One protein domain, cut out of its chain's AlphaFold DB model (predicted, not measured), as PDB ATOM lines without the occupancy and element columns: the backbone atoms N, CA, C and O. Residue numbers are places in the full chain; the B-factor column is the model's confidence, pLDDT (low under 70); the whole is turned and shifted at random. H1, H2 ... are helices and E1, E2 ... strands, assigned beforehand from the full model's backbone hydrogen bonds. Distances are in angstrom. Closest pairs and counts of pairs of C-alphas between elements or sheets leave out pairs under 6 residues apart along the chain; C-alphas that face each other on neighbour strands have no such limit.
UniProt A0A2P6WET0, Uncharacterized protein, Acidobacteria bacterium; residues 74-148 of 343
ATOM      1  N   ASP A  74     228.783 239.822 215.449       88.56
ATOM      2  CA  ASP A  74     228.418 238.497 215.966       88.56
ATOM      3  C   ASP A  74     227.854 238.573 217.388       88.56
ATOM      4  O   ASP A  74     226.888 237.877 217.713       88.56
ATOM      5  N   LYS A  75     228.390 239.467 218.228       88.56
ATOM      6  CA  LYS A  75     227.860 239.699 219.572       88.56
ATOM      7  C   LYS A  75     226.522 240.411 219.537       88.56
ATOM      8  O   LYS A  75     225.620 240.000 220.269       88.56
ATOM      9  N   PHE A  76     226.377 241.426 218.684       91.62
ATOM     10  CA  PHE A  76     225.094 242.096 218.481       91.62
ATOM     11  C   PHE A  76     224.024 241.095 218.026       91.62
ATOM     12  O   PHE A  76     222.980 240.965 218.670       91.62
ATOM     13  N   HIS A  77     224.333 240.304 216.992       93.81
ATOM     14  CA  HIS A  77     223.457 239.251 216.483       93.81
ATOM     15  C   HIS A  77     223.069 238.265 217.587       93.81
ATOM     16  O   HIS A  77     221.893 238.096 217.911       93.81
ATOM     17  N   ARG A  78     224.065 237.648 218.230       91.88
ATOM     18  CA  ARG A  78     223.838 236.560 219.180       91.88
ATOM     19  C   ARG A  78     223.164 237.024 220.461       91.88
ATOM     20  O   ARG A  78     222.318 236.292 220.971       91.88
ATOM     21  N   HIS A  79     223.571 238.150 221.042       92.19
ATOM     22  CA  HIS A  79     223.167 238.536 222.398       92.19
ATOM     23  C   HIS A  79     222.001 239.520 222.444       92.19
ATOM     24  O   HIS A  79     221.251 239.464 223.417       92.19
ATOM     25  N   PHE A  80     221.797 240.329 221.405       94.12
ATOM     26  CA  PHE A  80     220.746 241.346 221.374       94.12
ATOM     27  C   PHE A  80     219.651 240.950 220.393       94.12
ATOM     28  O   PHE A  80     218.558 240.598 220.829       94.12
ATOM     29  N   LEU A  81     219.969 240.866 219.097       95.44
ATOM     30  CA  LEU A  81     218.988 240.558 218.053       95.44
ATOM     31  C   LEU A  81     218.285 239.220 218.304       95.44
ATOM     32  O   LEU A  81     217.061 239.167 218.402       95.44
ATOM     33  N   LEU A  82     219.036 238.123 218.463       95.31
ATOM     34  CA  LEU A  82     218.415 236.812 218.671       95.31
ATOM     35  C   LEU A  82     217.659 236.736 220.001       95.31
ATOM     36  O   LEU A  82     216.675 236.012 220.089       95.31
ATOM     37  N   THR A  83     218.091 237.464 221.032       95.44
ATOM     38  CA  THR A  83     217.377 237.506 222.318       95.44
ATOM     39  C   THR A  83     216.054 238.267 222.185       95.44
ATOM     40  O   THR A  83     215.036 237.804 222.692       95.44
ATOM     41  N   PHE A  84     216.047 239.380 221.447       95.88
ATOM     42  CA  PHE A  84     214.836 240.123 221.109       95.88
ATOM     43  C   PHE A  84     213.848 239.239 220.337       95.88
ATOM     44  O   PHE A  84     212.717 239.046 220.780       95.88
ATOM     45  N   LEU A  85     214.306 238.593 219.258       94.94
ATOM     46  CA  LEU A  85     213.468 237.684 218.473       94.94
ATOM     47  C   LEU A  85     212.953 236.501 219.305       94.94
ATOM     48  O   LEU A  85     211.798 236.113 219.165       94.94
ATOM     49  N   GLN A  86     213.764 235.931 220.205       94.88
ATOM     50  CA  GLN A  86     213.293 234.875 221.111       94.88
ATOM     51  C   GLN A  86     212.082 235.336 221.929       94.88
ATOM     52  O   GLN A  86     211.108 234.587 222.036       94.88
ATOM     53  N   ASN A  87     212.136 236.547 222.485       93.94
ATOM     54  CA  ASN A  87     211.050 237.110 223.283       93.94
ATOM     55  C   ASN A  87     209.816 237.415 222.426       93.94
ATOM     56  O   ASN A  87     208.708 237.055 222.823       93.94
ATOM     57  N   GLU A  88     210.004 237.973 221.229       93.75
ATOM     58  CA  GLU A  88     208.917 238.225 220.276       93.75
ATOM     59  C   GLU A  88     208.197 236.934 219.874       93.75
ATOM     60  O   GLU A  88     206.975 236.829 219.998       93.75
ATOM     61  N   HIS A  89     208.944 235.899 219.480       93.50
ATOM     62  CA  HIS A  89     208.367 234.609 219.107       93.50
ATOM     63  C   HIS A  89     207.651 233.923 220.279       93.50
ATOM     64  O   HIS A  89     206.633 233.262 220.060       93.50
ATOM     65  N   LEU A  90     208.152 234.080 221.513       93.31
ATOM     66  CA  LEU A  90     207.494 233.590 222.727       93.31
ATOM     67  C   LEU A  90     206.188 234.335 223.016       93.31
ATOM     68  O   LEU A  90     205.187 233.681 223.324       93.31
ATOM     69  N   ARG A  91     206.193 235.667 222.884       92.94
ATOM     70  CA  ARG A  91     205.030 236.541 223.082       92.94
ATOM     71  C   ARG A  91     203.923 236.226 222.081       92.94
ATOM     72  O   ARG A  91     202.779 236.039 222.475       92.94
ATOM     73  N   LEU A  92     204.284 236.108 220.805       92.25
ATOM     74  CA  LEU A  92     203.354 235.829 219.710       92.25
ATOM     75  C   LEU A  92     202.937 234.353 219.627       92.25
ATOM     76  O   LEU A  92     202.018 234.016 218.890       92.25
ATOM     77  N   GLY A  93     203.601 233.453 220.360       89.81
ATOM     78  CA  GLY A  93     203.244 232.034 220.375       89.81
ATOM     79  C   GLY A  93     203.449 231.325 219.033       89.81
ATOM     80  O   GLY A  93     202.708 230.404 218.710       89.81
ATOM     81  N   THR A  94     204.439 231.759 218.256       92.56
ATOM     82  CA  THR A  94     204.682 231.260 216.891       92.56
ATOM     83  C   THR A  94     205.038 229.767 216.833       92.56
ATOM     84  O   THR A  94     205.384 229.145 217.840       92.56
ATOM     85  N   ASN A  95     205.075 229.209 215.618       90.44
ATOM     86  CA  ASN A  95     205.499 227.831 215.333       90.44
ATOM     87  C   ASN A  95     206.940 227.490 215.777       90.44
ATOM     88  O   ASN A  95     207.312 226.318 215.807       90.44
ATOM     89  N   LEU A  96     207.762 228.486 216.124       91.12
ATOM     90  CA  LEU A  96     209.113 228.272 216.647       91.12
ATOM     91  C   LEU A  96     209.143 228.023 218.162       91.12
ATOM     92  O   LEU A  96     210.190 227.630 218.690       91.12
ATOM     93  N   VAL A  97     208.024 228.235 218.865       93.12
ATOM     94  CA  VAL A  97     207.915 228.003 220.307       93.12
ATOM     95  C   VAL A  97     207.871 226.510 220.597       93.12
ATOM     96  O   VAL A  97     207.013 225.778 220.114       93.12
ATOM     97  N   GLN A  98     208.793 226.067 221.443       90.81
ATOM     98  CA  GLN A  98     208.877 224.699 221.927       90.81
ATOM     99  C   GLN A  98     208.460 224.636 223.390       90.81
ATOM    100  O   GLN A  98     208.615 225.592 224.155       90.81
ATOM    101  N   THR A  99     207.963 223.472 223.793       91.06
ATOM    102  CA  THR A  99     207.462 223.253 225.143       91.06
ATOM    103  C   THR A  99     208.177 222.072 225.773       91.06
ATOM    104  O   THR A  99     208.168 220.965 225.246       91.06
ATOM    105  N   ARG A 100     208.794 222.298 226.932       88.44
ATOM    106  CA  ARG A 100     209.368 221.233 227.749       88.44
ATOM    107  C   ARG A 100     208.296 220.694 228.684       88.44
ATOM    108  O   ARG A 100     207.774 221.437 229.516       88.44
ATOM    109  N   VAL A 101     208.007 219.404 228.568       87.94
ATOM    110  CA  VAL A 101     207.010 218.690 229.376       87.94
ATOM    111  C   VAL A 101     207.727 217.724 230.320       87.94
ATOM    112  O   VAL A 101     208.673 217.047 229.921       87.94
ATOM    113  N   LYS A 102     207.299 217.656 231.582       85.25
ATOM    114  CA  LYS A 102     207.778 216.676 232.571       85.25
ATOM    115  C   LYS A 102     206.563 216.077 233.271       85.25
ATOM    116  O   LYS A 102     205.735 216.822 233.784       85.25
ATOM    117  N   ARG A 103     206.455 214.740 233.289       83.81
ATOM    118  CA  ARG A 103     205.301 214.010 233.862       83.81
ATOM    119  C   ARG A 103     203.947 214.539 233.344       83.81
ATOM    120  O   ARG A 103     203.056 214.840 234.128       83.81
ATOM    121  N   GLY A 104     203.831 214.742 232.029       81.56
ATOM    122  CA  GLY A 104     202.597 215.209 231.378       81.56
ATOM    123  C   GLY A 104     202.242 216.688 231.583       81.56
ATOM    124  O   GLY A 104     201.318 217.172 230.939       81.56
ATOM    125  N   LYS A 105     202.974 217.437 232.421       80.44
ATOM    126  CA  LYS A 105     202.748 218.876 232.631       80.44
ATOM    127  C   LYS A 105     203.778 219.719 231.891       80.44
ATOM    128  O   LYS A 105     204.975 219.417 231.906       80.44
ATOM    129  N   VAL A 106     203.309 220.792 231.258       82.81
ATOM    130  CA  VAL A 106     204.170 221.814 230.658       82.81
ATOM    131  C   VAL A 106     204.954 222.510 231.762       82.81
ATOM    132  O   VAL A 106     204.376 223.108 232.662       82.81
ATOM    133  N   VAL A 107     206.279 222.430 231.684       84.62
ATOM    134  CA  VAL A 107     207.192 223.036 232.660       84.62
ATOM    135  C   VAL A 107     207.752 224.355 232.143       84.62
ATOM    136  O   VAL A 107     207.988 225.269 232.924       84.62
ATOM    137  N   ARG A 108     208.005 224.466 230.832       89.00
ATOM    138  CA  ARG A 108     208.626 225.667 230.255       89.00
ATOM    139  C   ARG A 108     208.330 225.805 228.768       89.00
ATOM    140  O   ARG A 108     208.537 224.852 228.022       89.00
ATOM    141  N   ARG A 109     207.949 227.007 228.334       91.69
ATOM    142  CA  ARG A 109     207.960 227.413 226.919       91.69
ATOM    143  C   ARG A 109     209.281 228.109 226.608       91.69
ATOM    144  O   ARG A 109     209.768 228.893 227.420       91.69
ATOM    145  N   PHE A 110     209.895 227.783 225.479       91.62
ATOM    146  CA  PHE A 110     211.174 228.359 225.071       91.62
ATOM    147  C   PHE A 110     211.309 228.380 223.545       91.62
ATOM    148  O   PHE A 110     210.765 227.532 222.846       91.62
ATOM    149  N   VAL A 111     212.072 229.340 223.034       93.62
ATOM    150  CA  VAL A 111     212.531 229.387 221.641       93.62
ATOM    151  C   VAL A 111     214.047 229.299 221.681       93.62
ATOM    152  O   VAL A 111     214.674 229.926 222.534       93.62
ATOM    153  N   THR A 112     214.667 228.517 220.800       92.56
ATOM    154  CA  THR A 112     216.136 228.414 220.758       92.56
ATOM    155  C   THR A 112     216.722 229.401 219.752       92.56
ATOM    156  O   THR A 112     216.148 229.615 218.687       92.56
ATOM    157  N   LYS A 113     217.904 229.956 220.043       92.00
ATOM    158  CA  LYS A 113     218.639 230.797 219.080       92.00
ATOM    159  C   LYS A 113     218.929 230.045 217.778       92.00
ATOM    160  O   LYS A 113     218.770 230.601 216.702       92.00
ATOM    161  N   ARG A 114     219.239 228.749 217.879       92.56
ATOM    162  CA  ARG A 114     219.430 227.859 216.728       92.56
ATOM    163  C   ARG A 114     218.195 227.803 215.820       92.56
ATOM    164  O   ARG A 114     218.325 227.997 214.622       92.56
ATOM    165  N   SER A 115     216.996 227.620 216.382       91.94
ATOM    166  CA  SER A 115     215.764 227.575 215.577       91.94
ATOM    167  C   SER A 115     215.422 228.904 214.904       91.94
ATOM    168  O   SER A 115     214.813 228.884 213.841       91.94
ATOM    169  N   LEU A 116     215.806 230.040 215.498       92.69
ATOM    170  CA  LEU A 116     215.642 231.354 214.862       92.69
ATOM    171  C   LEU A 116     216.562 231.515 213.651       92.69
ATOM    172  O   LEU A 116     216.128 232.012 212.620       92.69
ATOM    173  N   VAL A 117     217.805 231.048 213.764       92.00
ATOM    174  CA  VAL A 117     218.783 231.081 212.671       92.00
ATOM    175  C   VAL A 117     218.368 230.142 211.536       92.00
ATOM    176  O   VAL A 117     218.289 230.567 210.392       92.00
ATOM    177  N   GLU A 118     218.075 228.878 211.849       90.94
ATOM    178  CA  GLU A 118     217.833 227.840 210.835       90.94
ATOM    179  C   GLU A 118     216.439 227.921 210.195       90.94
ATOM    180  O   GLU A 118     216.278 227.557 209.035       90.94
ATOM    181  N   ARG A 119     215.413 228.354 210.943       87.19
ATOM    182  CA  ARG A 119     214.008 228.335 210.482       87.19
ATOM    183  C   ARG A 119     213.303 229.684 210.556       87.19
ATOM    184  O   ARG A 119     212.280 229.859 209.907       87.19
ATOM    185  N   GLY A 120     213.811 230.613 211.363       81.50
ATOM    186  CA  GLY A 120     213.239 231.950 211.546       81.50
ATOM    187  C   GLY A 120     213.849 233.024 210.646       81.50
ATOM    188  O   GLY A 120     213.528 234.192 210.822       81.50
ATOM    189  N   GLY A 121     214.752 232.658 209.728       85.88
ATOM    190  CA  GLY A 121     215.398 233.602 208.808       85.88
ATOM    191  C   GLY A 121     216.399 234.557 209.467       85.88
ATOM    192  O   GLY A 121     216.933 235.429 208.795       85.88
ATOM    193  N   ALA A 122     216.701 234.389 210.758       89.31
ATOM    194  CA  ALA A 122     217.612 235.259 211.501       89.31
ATOM    195  C   ALA A 122     219.076 234.805 211.378       89.31
ATOM    196  O   ALA A 122     219.807 234.754 212.374       89.31
ATOM    197  N   ALA A 123     219.503 234.408 210.177       89.62
ATOM    198  CA  ALA A 123     220.883 234.019 209.919       89.62
ATOM    199  C   ALA A 123     221.847 235.194 210.151       89.62
ATOM    200  O   ALA A 123     221.448 236.359 210.149       89.62
ATOM    201  N   PHE A 124     223.120 234.885 210.408       90.50
ATOM    202  CA  PHE A 124     224.133 235.928 210.515       90.50
ATOM    203  C   PHE A 124     224.432 236.472 209.117       90.50
ATOM    204  O   PHE A 124     225.171 235.856 208.351       90.50
ATOM    205  N   ASP A 125     223.840 237.616 208.805       91.00
ATOM    206  CA  ASP A 125     224.014 238.325 207.547       91.00
ATOM    207  C   ASP A 125     224.081 239.838 207.801       91.00
ATOM    208  O   ASP A 125     223.367 240.370 208.653       91.00
ATOM    209  N   LYS A 126     224.975 240.540 207.098       86.25
ATOM    210  CA  LYS A 126     225.233 241.964 207.372       86.25
ATOM    211  C   LYS A 126     224.087 242.863 206.925       86.25
ATOM    212  O   LYS A 126     223.797 243.832 207.627       86.25
ATOM    213  N   ASP A 127     223.439 242.541 205.812       88.50
ATOM    214  CA  ASP A 127     222.333 243.339 205.285       88.50
ATOM    215  C   ASP A 127     221.082 243.140 206.143       88.50
ATOM    216  O   ASP A 127     220.382 244.103 206.475       88.50
ATOM    217  N   TYR A 128     220.863 241.911 206.616       90.00
ATOM    218  CA  TYR A 128     219.841 241.617 207.612       90.00
ATOM    219  C   TYR A 128     220.080 242.372 208.924       90.00
ATOM    220  O   TYR A 128     219.155 242.992 209.446       90.00
ATOM    221  N   LEU A 129     221.315 242.378 209.442       91.69
ATOM    222  CA  LEU A 129     221.658 243.144 210.643       91.69
ATOM    223  C   LEU A 129     221.373 244.637 210.466       91.69
ATOM    224  O   LEU A 129     220.772 245.239 211.351       91.69
ATOM    225  N   ALA A 130     221.764 245.222 209.332       90.44
ATOM    226  CA  ALA A 130     221.503 246.628 209.041       90.44
ATOM    227  C   ALA A 130     219.995 246.923 208.980       90.44
ATOM    228  O   ALA A 130     219.522 247.860 209.623       90.44
ATOM    229  N   THR A 131     219.236 246.087 208.272       93.00
ATOM    230  CA  THR A 131     217.776 246.214 208.149       93.00
ATOM    231  C   THR A 131     217.089 246.095 209.510       93.00
ATOM    232  O   THR A 131     216.251 246.924 209.858       93.00
ATOM    233  N   PHE A 132     217.484 245.109 210.320       94.06
ATOM    234  CA  PHE A 132     216.972 244.927 211.676       94.06
ATOM    235  C   PHE A 132     217.298 246.129 212.566       94.06
ATOM    236  O   PHE A 132     216.422 246.613 213.274       94.06
ATOM    237  N   THR A 133     218.530 246.644 212.521       93.81
ATOM    238  CA  THR A 133     218.933 247.824 213.302       93.81
ATOM    239  C   THR A 133     218.126 249.067 212.933       93.81
ATOM    240  O   THR A 133     217.821 249.864 213.816       93.81
ATOM    241  N   LEU A 134     217.756 249.236 211.659       93.62
ATOM    242  CA  LEU A 134     216.881 250.331 211.228       93.62
ATOM    243  C   LEU A 134     215.441 250.161 211.735       93.62
ATOM    244  O   LEU A 134     214.810 251.151 212.093       93.62
ATOM    245  N   ALA A 135     214.935 248.927 211.783       94.94
ATOM    246  CA  ALA A 135     213.595 248.621 212.287       94.94
ATOM    247  C   ALA A 135     213.492 248.667 213.825       94.94
ATOM    248  O   ALA A 135     212.441 249.022 214.350       94.94
ATOM    249  N   HIS A 136     214.576 248.326 214.528       93.81
ATOM    250  CA  HIS A 136     214.658 248.216 215.990       93.81
ATOM    251  C   HIS A 136     215.854 249.004 216.555       93.81
ATOM    252  O   HIS A 136     216.812 248.412 217.080       93.81
ATOM    253  N   PRO A 137     215.849 250.345 216.437       94.94
ATOM    254  CA  PRO A 137     216.948 251.185 216.906       94.94
ATOM    255  C   PRO A 137     217.194 251.064 218.418       94.94
ATOM    256  O   PRO A 137     218.333 251.224 218.862       94.94
ATOM    257  N   GLU A 138     216.168 250.739 219.206       95.69
ATOM    258  CA  GLU A 138     216.240 250.515 220.651       95.69
ATOM    259  C   GLU A 138     217.150 249.334 221.013       95.69
ATOM    260  O   GLU A 138     218.024 249.461 221.867       95.69
ATOM    261  N   VAL A 139     217.051 248.217 220.284       94.12
ATOM    262  CA  VAL A 139     217.866 247.016 220.533       94.12
ATOM    263  C   VAL A 139     219.341 247.297 220.248       94.12
ATOM    264  O   VAL A 139     220.240 246.797 220.931       94.12
ATOM    265  N   PHE A 140     219.610 248.117 219.232       92.62
ATOM    266  CA  PHE A 140     220.967 248.555 218.933       92.62
ATOM    267  C   PHE A 140     221.479 249.583 219.949       92.62
ATOM    268  O   PHE A 140     222.663 249.559 220.286       92.62
ATOM    269  N   ALA A 141     220.618 250.457 220.475       91.94
ATOM    270  CA  ALA A 141     220.980 251.376 221.549       91.94
ATOM    271  C   ALA A 141     221.424 250.618 222.812       91.94
ATOM    272  O   ALA A 141     222.494 250.927 223.337       91.94
ATOM    273  N   ASP A 142     220.692 249.574 223.209       90.56
ATOM    274  CA  ASP A 142     221.058 248.703 224.333       90.56
ATOM    275  C   ASP A 142     222.405 248.007 224.102       90.56
ATOM    276  O   ASP A 142     223.244 247.931 225.004       90.56
ATOM    277  N   PHE A 143     222.654 247.534 222.875       90.19
ATOM    278  CA  PHE A 143     223.947 246.955 222.508       90.19
ATOM    279  C   PHE A 143     225.086 247.965 222.643       90.19
ATOM    280  O   PHE A 143     226.128 247.631 223.208       90.19
ATOM    281  N   ARG A 144     224.895 249.196 222.152       87.44
ATOM    282  CA  ARG A 144     225.898 250.261 222.279       87.44
ATOM    283  C   ARG A 144     226.195 250.569 223.740       87.44
ATOM    284  O   ARG A 144     227.366 250.684 224.077       87.44
ATOM    285  N   GLU A 145     225.174 250.669 224.588       87.00
ATOM    286  CA  GLU A 145     225.361 250.966 226.010       87.00
ATOM    287  C   GLU A 145     226.074 249.816 226.734       87.00
ATOM    288  O   GLU A 145     227.051 250.039 227.446       87.00
ATOM    289  N   ALA A 146     225.692 248.563 226.468       84.00
ATOM    290  CA  ALA A 146     226.387 247.396 227.014       84.00
ATOM    291  C   ALA A 146     227.852 247.304 226.540       84.00
ATOM    292  O   ALA A 146     228.742 246.888 227.289       84.00
ATOM    293  N   ALA A 147     228.117 247.712 225.297       79.81
ATOM    294  CA  ALA A 147     229.457 247.781 224.727       79.81
ATOM    295  C   ALA A 147     230.255 249.020 225.179       79.81
ATOM    296  O   ALA A 147     231.462 249.047 224.966       79.81
ATOM    297  N   ARG A 148     229.626 250.009 225.836       73.12
ATOM    298  CA  ARG A 148     230.235 251.288 226.261       73.12
ATOM    299  C   ARG A 148     231.196 251.168 227.445       73.12
ATOM    300  O   ARG A 148     231.755 252.161 227.906       73.12
TER     301      ARG A 148
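What this domain is: This is residues 74 to 148 of the 343 residues of an uncharacterized protein of Acidobacteria bacterium (UniProt A0A2P6WET0). A hairpin of two antiparallel strands, E1 and E2, makes one end of this elongated model; the long helix H1 runs through its middle, H2 packs across it, and H3 and H4 lie towards its start. The printed part has 75 residues with four named helices and two strands, in the order H1, E1, E2, H2, H3, H4. It is mostly helix and only just loose, close to compact: radius of gyration of the C-alphas 14.0 A, spans 45 by 24 by 19 A.

Where its parts are: Find E1 at residues 98 to 102 and E2 at 105 to 110. H1, residues 74 to 92, runs 25.5 A from C-alpha 74 at (228.418, 238.497, 215.966), with a kink of 26 degrees near residue 82. H2 is 113 to 119, H3 126 to 135, and H4 137 to 147, ending at C-alpha 147 (229.457, 247.781, 224.727).

How they stand to each other: In the hairpin, N 98 and O 110 are 2.8 A apart, within hydrogen-bond range. H1, with residues 78 to 86 alone, touches H2, about perpendicular at 75 degrees; the closest C-alphas, Leu 82 and Lys 113, are 6.0 A apart. With residues 76 to 84 alone it touches H4, closest at the C-alphas of Phe 76 and Phe 143, 6.4 A. H3 is close to H1 but not clearly touching, C-alphas His 77 and Leu 129 being closest at 7.2 A. Every O i to N i+4 pair is within range in H2, H3 and H4, and 12 of 15 in H1.

The domain as a whole: The C-alphas of Gly 104 and Arg 148 are farthest apart, 45.7 A. The printed part has no cut, no link is long, and no printed residue is under 70 in pLDDT.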